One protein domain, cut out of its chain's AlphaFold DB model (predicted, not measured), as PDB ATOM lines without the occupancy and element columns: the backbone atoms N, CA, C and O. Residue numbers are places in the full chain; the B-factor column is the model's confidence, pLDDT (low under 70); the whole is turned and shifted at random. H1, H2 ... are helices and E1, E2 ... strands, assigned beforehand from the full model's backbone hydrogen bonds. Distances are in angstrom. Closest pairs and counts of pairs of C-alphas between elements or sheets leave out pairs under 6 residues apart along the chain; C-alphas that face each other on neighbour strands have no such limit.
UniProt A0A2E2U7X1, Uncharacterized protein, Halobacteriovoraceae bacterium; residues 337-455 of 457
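This is residues 337 to 455 of the 457 residues of an uncharacterized protein of Halobacteriovoraceae bacterium (UniProt A0A2E2U7X1). A small three-stranded sheet forms the core, with H1 and H2 over one face and H5 over the other. H3 and H4 lie toward opposite ends of the longest axis, and a long link loops out beyond H4 before returning past the sheet to H5. The printed part has 119 residues, with five named helices and three named strands in the order H1 E1 E2 H2 H3 E3 H4 H5; the sheet is mixed, in the order E1, E2, E3, and the class is mixed, helices and strands. The whole is compact, with a radius of gyration of the C-alphas of 13.8 A and spans of 40 by 27 by 25 A.

Strands E1, residues 358 to 364, and E2, residues 369 to 374, are an antiparallel hairpin at 152 degrees, with N 362 and O 371 within hydrogen-bond range at 2.9 A. E3, residues 409 to 412, is parallel to E2 at 21 degrees, with N 372 and O 409 at 2.8 A. H1, residues 346 to 353, is on the sheet over E1 at a height of 9.3 A. H2, residues 380 to 390, is on the same face and only just over E1 and E2, with 3 of its C-alphas falling on each. H1 and H2 touch at a shallow tilt of 29 degrees, opposite ways; their closest C-alphas, of Ala 352 and Gly 389, are 4.0 A apart. E2, H2, H3 and E3 make a strand-helix-strand unit, two parallel neighbour strands with helices between, and its crossover is right-handed. H3, residues 394 to 401, is not on the sheet and is close to H2 but not clearly touching it, the closest C-alphas, of Leu 390 and Tyr 396, being 6.9 A apart. H5, residues 445 to 453, is on the opposite face from H1 and H2, at a height of 8.8 A. H4, residues 416 to 428, only grazes the sheet with residues 416 to 420. With residues 419 to 423 alone it touches H5, at a steep tilt of 54 degrees; the closest C-alphas, of Val 423 and Val 448, are 6.6 A apart. In the five helices every O i to N i+4 pair is within hydrogen-bond range.

H1 begins at C-alpha 346 (73.263, 90.252, 106.247) and H5 ends at C-alpha 453 (65.182, 75.391, 90.191). From first to last C-alpha, H4 measures 17.7 A, E2 16.5 A, E1 16.0 A and H2 15.3 A. H5 measures 12.2 A, H1 10.6 A, E3 10.5 A and H3 10.4 A.

The two C-alphas farthest apart, of Leu 402 and Gly 433, are 41.9 A apart. The printed part has no cut. The link from H4 to H5, residues 429 to 444, is long. The mean pLDDT of the printed part is 80.1, and 26 residues are under 70, among them residues 424 to 436.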
ATOM      1  N   THR A 337      78.596  86.985 103.117       79.88
ATOM      2  CA  THR A 337      79.017  86.300 101.896       79.88
ATOM      3  C   THR A 337      80.250  86.973 101.328       79.88
ATOM      4  O   THR A 337      80.406  88.188 101.406       79.88
ATOM      5  N   ASP A 338      81.139  86.170 100.765       79.38
ATOM      6  CA  ASP A 338      82.351  86.654 100.122       79.38
ATOM      7  C   ASP A 338      82.585  85.826  98.856       79.38
ATOM      8  O   ASP A 338      82.846  84.621  98.934       79.38
ATOM      9  N   LEU A 339      82.376  86.448  97.695       74.25
ATOM     10  CA  LEU A 339      82.539  85.835  96.379       74.25
ATOM     11  C   LEU A 339      83.868  86.231  95.738       74.25
ATOM     12  O   LEU A 339      84.510  85.404  95.088       74.25
ATOM     13  N   VAL A 340      84.259  87.497  95.890       67.69
ATOM     14  CA  VAL A 340      85.433  88.098  95.236       67.69
ATOM     15  C   VAL A 340      86.186  89.091  96.129       67.69
ATOM     16  O   VAL A 340      87.054  89.812  95.643       67.69
ATOM     17  N   GLY A 341      85.887  89.127  97.427       56.66
ATOM     18  CA  GLY A 341      86.463  90.043  98.413       56.66
ATOM     19  C   GLY A 341      85.481  91.094  98.935       56.66
ATOM     20  O   GLY A 341      85.894  91.974  99.688       56.66
ATOM     21  N   GLU A 342      84.201  91.043  98.542       73.38
ATOM     22  CA  GLU A 342      83.207  92.067  98.872       73.38
ATOM     23  C   GLU A 342      82.706  92.023 100.317       73.38
ATOM     24  O   GLU A 342      82.257  93.043 100.829       73.38
ATOM     25  N   LYS A 343      82.762  90.852 100.967       76.12
ATOM     26  CA  LYS A 343      82.291  90.640 102.349       76.12
ATOM     27  C   LYS A 343      80.936  91.311 102.626       76.12
ATOM     28  O   LYS A 343      80.815  92.180 103.487       76.12
ATOM     29  N   LEU A 344      79.914  90.921 101.871       82.31
ATOM     30  CA  LEU A 344      78.566  91.459 102.006       82.31
ATOM     31  C   LEU A 344      77.894  90.887 103.260       82.31
ATOM     32  O   LEU A 344      77.713  89.674 103.364       82.31
ATOM     33  N   HIS A 345      77.502  91.739 104.204       83.62
ATOM     34  CA  HIS A 345      76.858  91.316 105.445       83.62
ATOM     35  C   HIS A 345      75.334  91.172 105.289       83.62
ATOM     36  O   HIS A 345      74.683  91.792 104.444       83.62
ATOM     37  N   GLU A 346      74.721  90.380 106.170       84.88
ATOM     38  CA  GLU A 346      73.263  90.252 106.247       84.88
ATOM     39  C   GLU A 346      72.592  91.599 106.565       84.88
ATOM     40  O   GLU A 346      71.492  91.856 106.079       84.88
ATOM     41  N   LEU A 347      73.266  92.490 107.307       81.44
ATOM     42  CA  LEU A 347      72.794  93.856 107.549       81.44
ATOM     43  C   LEU A 347      72.739  94.694 106.263       81.44
ATOM     44  O   LEU A 347      71.731  95.357 106.033       81.44
ATOM     45  N   ASP A 348      73.778  94.635 105.421       84.94
ATOM     46  CA  ASP A 348      73.800  95.339 104.128       84.94
ATOM     47  C   ASP A 348      72.610  94.896 103.276       84.94
ATOM     48  O   ASP A 348      71.904  95.701 102.669       84.94
ATOM     49  N   THR A 349      72.349  93.589 103.303       89.88
ATOM     50  CA  THR A 349      71.231  92.974 102.598       89.88
ATOM     51  C   THR A 349      69.892  93.437 103.164       89.88
ATOM     52  O   THR A 349      69.028  93.859 102.401       89.88
ATOM     53  N   TYR A 350      69.725  93.404 104.490       87.31
ATOM     54  CA  TYR A 350      68.522  93.882 105.173       87.31
ATOM     55  C   TYR A 350      68.195  95.329 104.784       87.31
ATOM     56  O   TYR A 350      67.074  95.624 104.374       87.31
ATOM     57  N   GLN A 351      69.187  96.218 104.868       86.62
ATOM     58  CA  GLN A 351      69.030  97.636 104.545       86.62
ATOM     59  C   GLN A 351      68.755  97.863 103.055       86.62
ATOM     60  O   GLN A 351      67.988  98.755 102.698       86.62
ATOM     61  N   ALA A 352      69.369  97.072 102.171       91.94
ATOM     62  CA  ALA A 352      69.174  97.193 100.732       91.94
ATOM     63  C   ALA A 352      67.768  96.777 100.285       91.94
ATOM     64  O   ALA A 352      67.208  97.399  99.381       91.94
ATOM     65  N   ILE A 353      67.192  95.746 100.913       93.12
ATOM     66  CA  ILE A 353      65.865  95.235 100.544       93.12
ATOM     67  C   ILE A 353      64.715  95.926 101.288       93.12
ATOM     68  O   ILE A 353      63.554  95.676 100.953       93.12
ATOM     69  N   GLU A 354      64.999  96.783 102.274       87.00
ATOM     70  CA  GLU A 354      63.984  97.483 103.066       87.00
ATOM     71  C   GLU A 354      63.016  98.276 102.159       87.00
ATOM     72  O   GLU A 354      63.395  99.107 101.322       87.00
ATOM     73  N   GLY A 355      61.718  97.981 102.287       84.38
ATOM     74  CA  GLY A 355      60.678  98.564 101.437       84.38
ATOM     75  C   GLY A 355      60.769  98.154  99.958       84.38
ATOM     76  O   GLY A 355      60.391  98.941  99.089       84.38
ATOM     77  N   SER A 356      61.318  96.977  99.657       91.56
ATOM     78  CA  SER A 356      61.265  96.328  98.339       91.56
ATOM     79  C   SER A 356      60.471  95.014  98.404       91.56
ATOM     80  O   SER A 356      60.149  94.512  99.486       91.56
ATOM     81  N   LYS A 357      60.162  94.427  97.242       91.50
ATOM     82  CA  LYS A 357      59.565  93.082  97.148       91.50
ATOM     83  C   LYS A 357      60.584  91.943  97.271       91.50
ATOM     84  O   LYS A 357      60.171  90.790  97.408       91.50
ATOM     85  N   VAL A 358      61.886  92.239  97.234       92.56
ATOM     86  CA  VAL A 358      62.937  91.230  97.424       92.56
ATOM     87  C   VAL A 358      62.843  90.683  98.846       92.56
ATOM     88  O   VAL A 358      62.711  91.437  99.807       92.56
ATOM     89  N   LYS A 359      62.872  89.355  98.975       90.19
ATOM     90  CA  LYS A 359      62.796  88.648 100.264       90.19
ATOM     91  C   LYS A 359      64.131  88.061 100.679       90.19
ATOM     92  O   LYS A 359      64.466  88.082 101.861       90.19
ATOM     93  N   PHE A 360      64.882  87.557  99.705       91.56
ATOM     94  CA  PHE A 360      66.183  86.955  99.935       91.56
ATOM     95  C   PHE A 360      67.175  87.391  98.874       91.56
ATOM     96  O   PHE A 360      66.832  87.532  97.701       91.56
ATOM     97  N   VAL A 361      68.421  87.532  99.297       93.12
ATOM     98  CA  VAL A 361      69.580  87.666  98.431       93.12
ATOM     99  C   VAL A 361      70.426  86.414  98.614       93.12
ATOM    100  O   VAL A 361      70.747  86.026  99.738       93.12
ATOM    101  N   VAL A 362      70.741  85.747  97.508       93.06
ATOM    102  CA  VAL A 362      71.484  84.481  97.501       93.06
ATOM    103  C   VAL A 362      72.772  84.670  96.704       93.06
ATOM    104  O   VAL A 362      72.702  85.162  95.580       93.06
ATOM    105  N   PRO A 363      73.951  84.323  97.238       91.25
ATOM    106  CA  PRO A 363      75.191  84.355  96.479       91.25
ATOM    107  C   PRO A 363      75.222  83.194  95.470       91.25
ATOM    108  O   PRO A 363      75.085  82.032  95.839       91.25
ATOM    109  N   ASP A 364      75.445  83.503  94.199       90.19
ATOM    110  CA  ASP A 364      75.711  82.545  93.125       90.19
ATOM    111  C   ASP A 364      77.225  82.512  92.905       90.19
ATOM    112  O   ASP A 364      77.807  83.392  92.257       90.19
ATOM    113  N   LYS A 365      77.877  81.532  93.544       84.56
ATOM    114  CA  LYS A 365      79.341  81.431  93.584       84.56
ATOM    115  C   LYS A 365      79.937  81.151  92.215       84.56
ATOM    116  O   LYS A 365      80.978  81.712  91.882       84.56
ATOM    117  N   GLU A 366      79.273  80.304  91.437       85.25
ATOM    118  CA  GLU A 366      79.724  79.890  90.111       85.25
ATOM    119  C   GLU A 366      79.776  81.086  89.158       85.25
ATOM    120  O   GLU A 366      80.802  81.347  88.530       85.25
ATOM    121  N   ASN A 367      78.704  81.880  89.127       88.00
ATOM    122  CA  ASN A 367      78.606  83.032  88.231       88.00
ATOM    123  C   ASN A 367      79.133  84.337  88.850       88.00
ATOM    124  O   ASN A 367      79.069  85.388  88.206       88.00
ATOM    125  N   LYS A 368      79.642  84.282  90.091       88.94
ATOM    126  CA  LYS A 368      80.141  85.430  90.865       88.94
ATOM    127  C   LYS A 368      79.151  86.592  90.840       88.94
ATOM    128  O   LYS A 368      79.479  87.703  90.423       88.94
ATOM    129  N   ARG A 369      77.911  86.321  91.241       92.75
ATOM    130  CA  ARG A 369      76.821  87.305  91.302       92.75
ATOM    131  C   ARG A 369      75.896  87.016  92.469       92.75
ATOM    132  O   ARG A 369      76.063  86.034  93.180       92.75
ATOM    133  N   TYR A 370      74.891  87.862  92.632       94.44
ATOM    134  CA  TYR A 370      73.814  87.643  93.587       94.44
ATOM    135  C   TYR A 370      72.490  87.398  92.865       94.44
ATOM    136  O   TYR A 370      72.269  87.906  91.768       94.44
ATOM    137  N   ILE A 371      71.612  86.617  93.483       94.69
ATOM    138  CA  ILE A 371      70.261  86.330  93.009       94.69
ATOM    139  C   ILE A 371      69.271  86.977  93.974       94.69
ATOM    140  O   ILE A 371      69.283  86.683  95.170       94.69
ATOM    141  N   PHE A 372      68.412  87.848  93.458       95.56
ATOM    142  CA  PHE A 372      67.305  88.445  94.193       95.56
ATOM    143  C   PHE A 372      66.073  87.555  94.057       95.56
ATOM    144  O   PHE A 372      65.527  87.393  92.966       95.56
ATOM    145  N   LEU A 373      65.632  86.974  95.170       93.81
ATOM    146  CA  LEU A 373      64.441  86.132  95.213       93.81
ATOM    147  C   LEU A 373      63.247  86.923  95.738       93.81
ATOM    148  O   LEU A 373      63.340  87.645  96.737       93.81
ATOM    149  N   SER A 374      62.106  86.746  95.082       92.50
ATOM    150  CA  SER A 374      60.849  87.414  95.420       92.50
ATOM    151  C   SER A 374      59.653  86.487  95.205       92.50
ATOM    152  O   SER A 374      59.747  85.527  94.449       92.50
ATOM    153  N   GLU A 375      58.529  86.767  95.871       89.31
ATOM    154  CA  GLU A 375      57.262  86.036  95.656       89.31
ATOM    155  C   GLU A 375      56.440  86.597  94.485       89.31
ATOM    156  O   GLU A 375      55.411  86.042  94.117       89.31
ATOM    157  N   SER A 376      56.859  87.725  93.919       88.19
ATOM    158  CA  SER A 376      56.137  88.438  92.867       88.19
ATOM    159  C   SER A 376      57.121  89.196  91.993       88.19
ATOM    160  O   SER A 376      58.117  89.689  92.519       88.19
ATOM    161  N   HIS A 377      56.780  89.379  90.717       91.12
ATOM    162  CA  HIS A 377      57.619  90.065  89.736       91.12
ATOM    163  C   HIS A 377      58.224  91.385  90.261       91.12
ATOM    164  O   HIS A 377      57.518  92.249  90.805       91.12
ATOM    165  N   LEU A 378      59.534  91.545  90.049       91.12
ATOM    166  CA  LEU A 378      60.304  92.741  90.388       91.12
ATOM    167  C   LEU A 378      60.402  93.663  89.176       91.12
ATOM    168  O   LEU A 378      60.819  93.240  88.103       91.12
ATOM    169  N   SER A 379      60.039  94.932  89.338       93.00
ATOM    170  CA  SER A 379      60.328  95.939  88.308       93.00
ATOM    171  C   SER A 379      61.828  96.255  88.246       93.00
ATOM    172  O   SER A 379      62.529  96.137  89.253       93.00
ATOM    173  N   GLU A 380      62.321  96.724  87.096       91.94
ATOM    174  CA  GLU A 380      63.718  97.172  86.950       91.94
ATOM    175  C   GLU A 380      64.087  98.237  87.991       91.94
ATOM    176  O   GLU A 380      65.134  98.152  88.625       91.94
ATOM    177  N   ALA A 381      63.174  99.172  88.277       91.94
ATOM    178  CA  ALA A 381      63.369 100.191  89.308       91.94
ATOM    179  C   ALA A 381      63.550  99.601  90.722       91.94
ATOM    180  O   ALA A 381      64.301 100.150  91.533       91.94
ATOM    181  N   GLU A 382      62.875  98.491  91.041       92.12
ATOM    182  CA  GLU A 382      63.046  97.790  92.319       92.12
ATOM    183  C   GLU A 382      64.393  97.066  92.383       92.12
ATOM    184  O   GLU A 382      65.068  97.142  93.411       92.12
ATOM    185  N   ILE A 383      64.799  96.411  91.293       93.94
ATOM    186  CA  ILE A 383      66.103  95.742  91.181       93.94
ATOM    187  C   ILE A 383      67.226  96.772  91.354       93.94
ATOM    188  O   ILE A 383      68.103  96.582  92.196       93.94
ATOM    189  N   ASP A 384      67.136  97.903  90.653       93.06
ATOM    190  CA  ASP A 384      68.085  99.013  90.749       93.06
ATOM    191  C   ASP A 384      68.140  99.616  92.152       93.06
ATOM    192  O   ASP A 384      69.219  99.956  92.645       93.06
ATOM    193  N   LYS A 385      66.988  99.767  92.821       94.62
ATOM    194  CA  LYS A 385      66.932 100.263  94.203       94.62
ATOM    195  C   LYS A 385      67.705  99.334  95.139       94.62
ATOM    196  O   LYS A 385      68.495  99.823  95.950       94.62
ATOM    197  N   VAL A 386      67.498  98.023  95.020       95.38
ATOM    198  CA  VAL A 386      68.192  97.027  95.848       95.38
ATOM    199  C   VAL A 386      69.682  96.983  95.510       95.38
ATOM    200  O   VAL A 386      70.500  97.040  96.425       95.38
ATOM    201  N   GLU A 387      70.068  96.979  94.227       94.06
ATOM    202  CA  GLU A 387      71.485  97.017  93.829       94.06
ATOM    203  C   GLU A 387      72.184  98.287  94.343       94.06
ATOM    204  O   GLU A 387      73.277  98.201  94.905       94.06
ATOM    205  N   LYS A 388      71.549  99.464  94.238       90.69
ATOM    206  CA  LYS A 388      72.064 100.716  94.827       90.69
ATOM    207  C   LYS A 388      72.205 100.621  96.345       90.69
ATOM    208  O   LYS A 388      73.156 101.167  96.898       90.69
ATOM    209  N   GLY A 389      71.279  99.934  97.013       90.06
ATOM    210  CA  GLY A 389      71.359  99.633  98.439       90.06
ATOM    211  C   GLY A 389      72.598  98.808  98.788       90.06
ATOM    212  O   GLY A 389      73.371  99.222  99.647       90.06
ATOM    213  N   LEU A 390      72.833  97.699  98.076       89.19
ATOM    214  CA  LEU A 390      74.007  96.838  98.283       89.19
ATOM    215  C   LEU A 390      75.322  97.569  97.976       89.19
ATOM    216  O   LEU A 390      76.308  97.397  98.686       89.19
ATOM    217  N   ARG A 391      75.327  98.458  96.974       86.25
ATOM    218  CA  ARG A 391      76.473  99.314  96.617       86.25
ATOM    219  C   ARG A 391      76.829 100.372  97.668       86.25
ATOM    220  O   ARG A 391      77.819 101.071  97.484       86.25
ATOM    221  N   LYS A 392      76.078 100.496  98.768       81.62
ATOM    222  CA  LYS A 392      76.539 101.255  99.942       81.62
ATOM    223  C   LYS A 392      77.691 100.549 100.663       81.62
ATOM    224  O   LYS A 392      78.511 101.224 101.277       81.62
ATOM    225  N   ASN A 393      77.785  99.219 100.561       79.44
ATOM    226  CA  ASN A 393      78.981  98.491 100.961       79.44
ATOM    227  C   ASN A 393      80.091  98.784  99.935       79.44
ATOM    228  O   ASN A 393      79.976  98.445  98.755       79.44
ATOM    229  N   ILE A 394      81.167  99.434 100.390       59.88
ATOM    230  CA  ILE A 394      82.260  99.902  99.526       59.88
ATOM    231  C   ILE A 394      82.964  98.754  98.795       59.88
ATOM    232  O   ILE A 394      83.348  98.898  97.638       59.88
ATOM    233  N   HIS A 395      83.103  97.594  99.432       62.09
ATOM    234  CA  HIS A 395      83.762  96.445  98.826       62.09
ATOM    235  C   HIS A 395      82.863  95.782  97.777       62.09
ATOM    236  O   HIS A 395      83.352  95.418  96.710       62.09
ATOM    237  N   TYR A 396      81.549  95.718  98.017       79.44
ATOM    238  CA  TYR A 396      80.571  95.315  96.999       79.44
ATOM    239  C   TYR A 396      80.579  96.269  95.804       79.44
ATOM    240  O   TYR A 396      80.642  95.824  94.658       79.44
ATOM    241  N   HIS A 397      80.554  97.580  96.058       68.88
ATOM    242  CA  HIS A 397      80.635  98.598  95.015       68.88
ATOM    243  C   HIS A 397      81.891  98.422  94.159       68.88
ATOM    244  O   HIS A 397      81.786  98.277  92.944       68.88
ATOM    245  N   ASN A 398      83.063  98.337  94.791       53.84
ATOM    246  CA  ASN A 398      84.334  98.159  94.094       53.84
ATOM    247  C   ASN A 398      84.361  96.856  93.283       53.84
ATOM    248  O   ASN A 398      84.780  96.862  92.129       53.84
ATOM    249  N   ALA A 399      83.864  95.751  93.843       63.44
ATOM    250  CA  ALA A 399      83.791  94.473  93.140       63.44
ATOM    251  C   ALA A 399      82.885  94.527  91.895       63.44
ATOM    252  O   ALA A 399      83.188  93.884  90.884       63.44
ATOM    253  N   ARG A 400      81.790  95.304  91.941       86.50
ATOM    254  CA  ARG A 400      80.920  95.565  90.782       86.50
ATOM    255  C   ARG A 400      81.613  96.427  89.727       86.50
ATOM    256  O   ARG A 400      81.582  96.050  88.559       86.50
ATOM    257  N   GLU A 401      82.248  97.534  90.122       73.31
ATOM    258  CA  GLU A 401      82.950  98.452  89.203       73.31
ATOM    259  C   GLU A 401      84.142  97.782  88.507       73.31
ATOM    260  O   GLU A 401      84.359  97.963  87.312       73.31
ATOM    261  N   LEU A 402      84.874  96.925  89.223       63.12
ATOM    262  CA  LEU A 402      85.980  96.139  88.670       63.12
ATOM    263  C   LEU A 402      85.513  94.967  87.786       63.12
ATOM    264  O   LEU A 402      86.339  94.226  87.252       63.12
ATOM    265  N   GLY A 403      84.201  94.735  87.663       72.19
ATOM    266  CA  GLY A 403      83.630  93.632  86.884       72.19
ATOM    267  C   GLY A 403      83.916  92.231  87.447       72.19
ATOM    268  O   GLY A 403      83.629  91.231  86.771       72.19
ATOM    269  N   GLN A 404      84.466  92.158  88.666       64.31
ATOM    270  CA  GLN A 404      84.741  90.925  89.408       64.31
ATOM    271  C   GLN A 404      83.440  90.274  89.878       64.31
ATOM    272  O   GLN A 404      83.290  89.057  89.780       64.31
ATOM    273  N   LEU A 405      82.494  91.102  90.325       80.56
ATOM    274  CA  LEU A 405      81.139  90.709  90.678       80.56
ATOM    275  C   LEU A 405      80.183  91.082  89.536       80.56
ATOM    276  O   LEU A 405      80.062  92.253  89.163       80.56
ATOM    277  N   LYS A 406      79.505  90.090  88.954       93.00
ATOM    278  CA  LYS A 406      78.551  90.289  87.853       93.00
ATOM    279  C   LYS A 406      77.224  90.860  88.358       93.00
ATOM    280  O   LYS A 406      76.948  90.876  89.557       93.00
ATOM    281  N   THR A 407      76.423  91.373  87.423       92.31
ATOM    282  CA  THR A 407      75.134  92.003  87.736       92.31
ATOM    283  C   THR A 407      74.213  91.001  88.424       92.31
ATOM    284  O   THR A 407      74.165  89.842  87.989       92.31
ATOM    285  N   PRO A 408      73.508  91.413  89.496       94.00
ATOM    286  CA  PRO A 408      72.529  90.553  90.122       94.00
ATOM    287  C   PRO A 408      71.476  90.093  89.119       94.00
ATOM    288  O   PRO A 408      71.067  90.841  88.233       94.00
ATOM    289  N   VAL A 409      71.026  88.856  89.272       93.94
ATOM    290  CA  VAL A 409      69.847  88.351  88.565       93.94
ATOM    291  C   VAL A 409      68.685  88.253  89.533       93.94
ATOM    292  O   VAL A 409      68.874  88.309  90.746       93.94
ATOM    293  N   HIS A 410      67.474  88.108  89.013       92.75
ATOM    294  CA  HIS A 410      66.292  87.943  89.840       92.75
ATOM    295  C   HIS A 410      65.530  86.682  89.453       92.75
ATOM    296  O   HIS A 410      65.564  86.249  88.304       92.75
ATOM    297  N   CYS A 411      64.840  86.102  90.428       91.06
ATOM    298  CA  CYS A 411      63.962  84.962  90.230       91.06
ATOM    299  C   CYS A 411      62.695  85.159  91.073       91.06
ATOM    300  O   CYS A 411      62.751  85.594  92.232       91.06
ATOM    301  N   THR A 412      61.545  84.888  90.460       90.25
ATOM    302  CA  THR A 412      60.240  84.971  91.119       90.25
ATOM    303  C   THR A 412      59.783  83.564  91.439       90.25
ATOM    304  O   THR A 412      59.658  82.746  90.538       90.25
ATOM    305  N   ILE A 413      59.540  83.291  92.716       87.75
ATOM    306  CA  ILE A 413      59.207  81.959  93.203       87.75
ATOM    307  C   ILE A 413      57.956  82.039  94.065       87.75
ATOM    308  O   ILE A 413      57.931  82.723  95.090       87.75
ATOM    309  N   GLU A 414      56.930  81.282  93.695       82.69
ATOM    310  CA  GLU A 414      55.737  81.150  94.525       82.69
ATOM    311  C   GLU A 414      56.047  80.443  95.850       82.69
ATOM    312  O   GLU A 414      56.846  79.503  95.918       82.69
ATOM    313  N   ASN A 415      55.393  80.891  96.927       79.06
ATOM    314  CA  ASN A 415      55.554  80.339  98.277       79.06
ATOM    315  C   ASN A 415      57.014  80.306  98.767       79.06
ATOM    316  O   ASN A 415      57.411  79.410  99.521       79.06
ATOM    317  N   LEU A 416      57.817  81.291  98.351       83.44
ATOM    318  CA  LEU A 416      59.264  81.354  98.551       83.44
ATOM    319  C   LEU A 416      59.699  81.079 100.000       83.44
ATOM    320  O   LEU A 416      60.569  80.241 100.222       83.44
ATOM    321  N   ASN A 417      59.075  81.715 100.997       78.94
ATOM    322  CA  ASN A 417      59.432  81.508 102.407       78.94
ATOM    323  C   ASN A 417      59.230  80.050 102.856       78.94
ATOM    324  O   ASN A 417      60.058  79.499 103.590       78.94
ATOM    325  N   SER A 418      58.152  79.405 102.400       75.56
ATOM    326  CA  SER A 418      57.873  77.995 102.694       75.56
ATOM    327  C   SER A 418      58.892  77.089 102.009       75.56
ATOM    328  O   SER A 418      59.491  76.232 102.659       75.56
ATOM    329  N   ARG A 419      59.177  77.336 100.726       79.69
ATOM    330  CA  ARG A 419      60.147  76.559  99.943       79.69
ATOM    331  C   ARG A 419      61.562  76.644 100.507       79.69
ATOM    332  O   ARG A 419      62.207  75.615 100.686       79.69
ATOM    333  N   ILE A 420      62.023  77.839 100.877       79.25
ATOM    334  CA  ILE A 420      63.316  78.016 101.555       79.25
ATOM    335  C   ILE A 420      63.320  77.281 102.901       79.25
ATOM    336  O   ILE A 420      64.294  76.604 103.223       79.25
ATOM    337  N   SER A 421      62.229  77.358 103.670       75.25
ATOM    338  CA  SER A 421      62.119  76.640 104.948       75.25
ATOM    339  C   SER A 421      62.217  75.119 104.764       75.25
ATOM    340  O   SER A 421      62.941  74.469 105.513       75.25
ATOM    341  N   GLN A 422      61.558  74.557 103.744       73.44
ATOM    342  CA  GLN A 422      61.623  73.128 103.401       73.44
ATOM    343  C   GLN A 422      63.032  72.705 102.969       73.44
ATOM    344  O   GLN A 422      63.538  71.672 103.406       73.44
ATOM    345  N   VAL A 423      63.694  73.523 102.145       74.50
ATOM    346  CA  VAL A 423      65.086  73.297 101.735       74.50
ATOM    347  C   VAL A 423      66.010  73.278 102.956       74.50
ATOM    348  O   VAL A 423      66.838  72.380 103.094       74.50
ATOM    349  N   TYR A 424      65.842  74.223 103.885       69.38
ATOM    350  CA  TYR A 424      66.631  74.276 105.116       69.38
ATOM    351  C   TYR A 424      66.360  73.090 106.048       69.38
ATOM    352  O   TYR A 424      67.296  72.576 106.663       69.38
ATOM    353  N   GLU A 425      65.113  72.632 106.147       68.19
ATOM    354  CA  GLU A 425      64.753  71.421 106.888       68.19
ATOM    355  C   GLU A 425      65.449  70.187 106.296       68.19
ATOM    356  O   GLU A 425      66.091  69.434 107.028       68.19
ATOM    357  N   HIS A 426      65.407  70.026 104.969       68.88
ATOM    358  CA  HIS A 426      66.029  68.898 104.277       68.88
ATOM    359  C   HIS A 426      67.560  68.897 104.409       68.88
ATOM    360  O   HIS A 426      68.158  67.868 104.722       68.88
ATOM    361  N   ILE A 427      68.197  70.054 104.206       64.56
ATOM    362  CA  ILE A 427      69.659  70.187 104.218       64.56
ATOM    363  C   ILE A 427      70.216  70.137 105.645       64.56
ATOM    364  O   ILE A 427      71.192  69.434 105.907       64.56
ATOM    365  N   PHE A 428      69.636  70.903 106.574       55.91
ATOM    366  CA  PHE A 428      70.228  71.128 107.897       55.91
ATOM    367  C   PHE A 428      69.585  70.306 109.011       55.91
ATOM    368  O   PHE A 428      70.058  70.374 110.147       55.91
ATOM    369  N   LYS A 429      68.518  69.546 108.720       59.22
ATOM    370  CA  LYS A 429      67.732  68.809 109.724       59.22
ATOM    371  C   LYS A 429      67.297  69.706 110.893       59.22
ATOM    372  O   LYS A 429      67.215  69.257 112.031       59.22
ATOM    373  N   ILE A 430      67.067  70.996 110.635       56.94
ATOM    374  CA  ILE A 430      66.565  71.944 111.638       56.94
ATOM    375  C   ILE A 430      65.043  71.808 111.679       56.94
ATOM    376  O   ILE A 430      64.400  71.744 110.632       56.94
ATOM    377  N   LYS A 431      64.455  71.780 112.881       54.47
ATOM    378  CA  LYS A 431      62.997  71.712 113.041       54.47
ATOM    379  C   LYS A 431      62.342  72.931 112.385       54.47
ATOM    380  O   LYS A 431      62.750  74.058 112.658       54.47
ATOM    381  N   LYS A 432      61.280  72.723 111.596       54.47
ATOM    382  CA  LYS A 432      60.558  73.782 110.856       54.47
ATOM    383  C   LYS A 432      60.157  74.994 111.719       54.47
ATOM    384  O   LYS A 432      60.159  76.116 111.226       54.47
ATOM    385  N   GLY A 433      59.845  74.789 113.003       48.72
ATOM    386  CA  GLY A 433      59.487  75.861 113.945       48.72
ATOM    387  C   GLY A 433      60.651  76.757 114.392       48.72
ATOM    388  O   GLY A 433      60.416  77.910 114.741       48.72
ATOM    389  N   ASP A 434      61.890  76.267 114.319       50.12
ATOM    390  CA  ASP A 434      63.083  76.942 114.854       50.12
ATOM    391  C   ASP A 434      63.863  77.724 113.781       50.12
ATOM    392  O   ASP A 434      64.883  78.363 114.071       50.12
ATOM    393  N   ILE A 435      63.410  77.669 112.522       60.81
ATOM    394  CA  ILE A 435      64.078  78.313 111.389       60.81
ATOM    395  C   ILE A 435      63.788  79.819 111.412       60.81
ATOM    396  O   ILE A 435      62.696  80.275 111.079       60.81
ATOM    397  N   LYS A 436      64.810  80.611 111.744       62.09
ATOM    398  CA  LYS A 436      64.826  82.066 111.546       62.09
ATOM    399  C   LYS A 436      65.538  82.376 110.228       62.09
ATOM    400  O   LYS A 436      66.770  82.380 110.177       62.09
ATOM    401  N   LEU A 437      64.769  82.586 109.160       71.19
ATOM    402  CA  LEU A 437      65.317  82.987 107.865       71.19
ATOM    403  C   LEU A 437      65.676  84.475 107.893       71.19
ATOM    404  O   LEU A 437      64.838  85.309 108.233       71.19
ATOM    405  N   GLY A 438      66.921  84.790 107.554       74.75
ATOM    406  CA  GLY A 438      67.380  86.162 107.377       74.75
ATOM    407  C   GLY A 438      67.539  86.517 105.896       74.75
ATOM    408  O   GLY A 438      67.444  85.632 105.039       74.75
ATOM    409  N   PRO A 439      67.705  87.810 105.573       86.75
ATOM    410  CA  PRO A 439      67.628  88.323 104.203       86.75
ATOM    411  C   PRO A 439      68.766  87.845 103.300       86.75
ATOM    412  O   PRO A 439      68.610  87.862 102.083       86.75
ATOM    413  N   LEU A 440      69.871  87.362 103.870       88.19
ATOM    414  CA  LEU A 440      70.996  86.790 103.134       88.19
ATOM    415  C   LEU A 440      71.025  85.262 103.295       88.19
ATOM    416  O   LEU A 440      71.252  84.737 104.388       88.19
ATOM    417  N   ILE A 441      70.842  84.527 102.197       87.31
ATOM    418  CA  ILE A 441      70.900  83.055 102.167       87.31
ATOM    419  C   ILE A 441      72.315  82.616 101.806       87.31
ATOM    420  O   ILE A 441      72.624  82.257 100.680       87.31
ATOM    421  N   TYR A 442      73.210  82.661 102.778       78.62
ATOM    422  CA  TYR A 442      74.636  82.394 102.566       78.62
ATOM    423  C   TYR A 442      75.038  80.918 102.731       78.62
ATOM    424  O   TYR A 442      76.174  80.546 102.430       78.62
ATOM    425  N   ARG A 443      74.146  80.066 103.256       69.62
ATOM    426  CA  ARG A 443      74.464  78.675 103.612       69.62
ATOM    427  C   ARG A 443      74.025  77.704 102.538       69.62
ATOM    428  O   ARG A 443      72.854  77.687 102.183       69.62
ATOM    429  N   ASN A 444      74.959  76.859 102.101       73.00
ATOM    430  CA  ASN A 444      74.773  75.937 100.978       73.00
ATOM    431  C   ASN A 444      74.002  76.593  99.817       73.00
ATOM    432  O   ASN A 444      73.026  76.014  99.337       73.00
ATOM    433  N   PRO A 445      74.400  77.811  99.392       80.44
ATOM    434  CA  PRO A 445      73.611  78.602  98.459       80.44
ATOM    435  C   PRO A 445      73.425  77.864  97.132       80.44
ATOM    436  O   PRO A 445      72.334  77.878  96.584       80.44
ATOM    437  N   ASP A 446      74.427  77.099  96.695       78.50
ATOM    438  CA  ASP A 446      74.370  76.285  95.478       78.50
ATOM    439  C   ASP A 446      73.291  75.185  95.567       78.50
ATOM    440  O   ASP A 446      72.553  74.941  94.614       78.50
ATOM    441  N   GLN A 447      73.132  74.552  96.739       75.88
ATOM    442  CA  GLN A 447      72.061  73.573  96.969       75.88
ATOM    443  C   GLN A 447      70.693  74.246  97.047       75.88
ATOM    444  O   GLN A 447      69.722  73.698  96.530       75.88
ATOM    445  N   VAL A 448      70.614  75.429  97.666       79.31
ATOM    446  CA  VAL A 448      69.379  76.217  97.691       79.31
ATOM    447  C   VAL A 448      68.967  76.576  96.268       79.31
ATOM    448  O   VAL A 448      67.847  76.273  95.884       79.31
ATOM    449  N   ILE A 449      69.876  77.119  95.459       77.81
ATOM    450  CA  ILE A 449      69.628  77.472  94.056       77.81
ATOM    451  C   ILE A 449      69.195  76.233  93.257       77.81
ATOM    452  O   ILE A 449      68.175  76.266  92.574       77.81
ATOM    453  N   SER A 450      69.900  75.105  93.400       77.75
ATOM    454  CA  SER A 450      69.554  73.856  92.707       77.75
ATOM    455  C   SER A 450      68.157  73.336  93.069       77.75
ATOM    456  O   SER A 450      67.403  72.925  92.187       77.75
ATOM    457  N   LEU A 451      67.788  73.358  94.353       73.06
ATOM    458  CA  LEU A 451      66.474  72.900  94.815       73.06
ATOM    459  C   LEU A 451      65.359  73.900  94.504       73.06
ATOM    460  O   LEU A 451      64.208  73.495  94.336       73.06
ATOM    461  N   LEU A 452      65.688  75.188  94.398       71.62
ATOM    462  CA  LEU A 452      64.750  76.200  93.937       71.62
ATOM    463  C   LEU A 452      64.381  75.986  92.466       71.62
ATOM    464  O   LEU A 452      63.193  76.012  92.158       71.62
ATOM    465  N   ASN A 453      65.364  75.649  91.624       67.06
ATOM    466  CA  ASN A 453      65.182  75.391  90.191       67.06
ATOM    467  C   ASN A 453      64.485  74.048  89.881       67.06
ATOM    468  O   ASN A 453      63.826  73.916  88.858       67.06
ATOM    469  N   LYS A 454      64.605  73.031  90.749       58.56
ATOM    470  CA  LYS A 454      64.020  71.685  90.530       58.56
ATOM    471  C   LYS A 454      62.509  71.572  90.746       58.56
ATOM    472  O   LYS A 454      61.936  70.535  90.455       58.56
ATOM    473  N   SER A 455      61.867  72.575  91.320       47.53
ATOM    474  CA  SER A 455      60.416  72.561  91.563       47.53
ATOM    475  C   SER A 455      59.602  73.232  90.455       47.53
ATOM    476  O   SER A 455      58.392  73.360  90.598       47.53
TER     477      SER A 455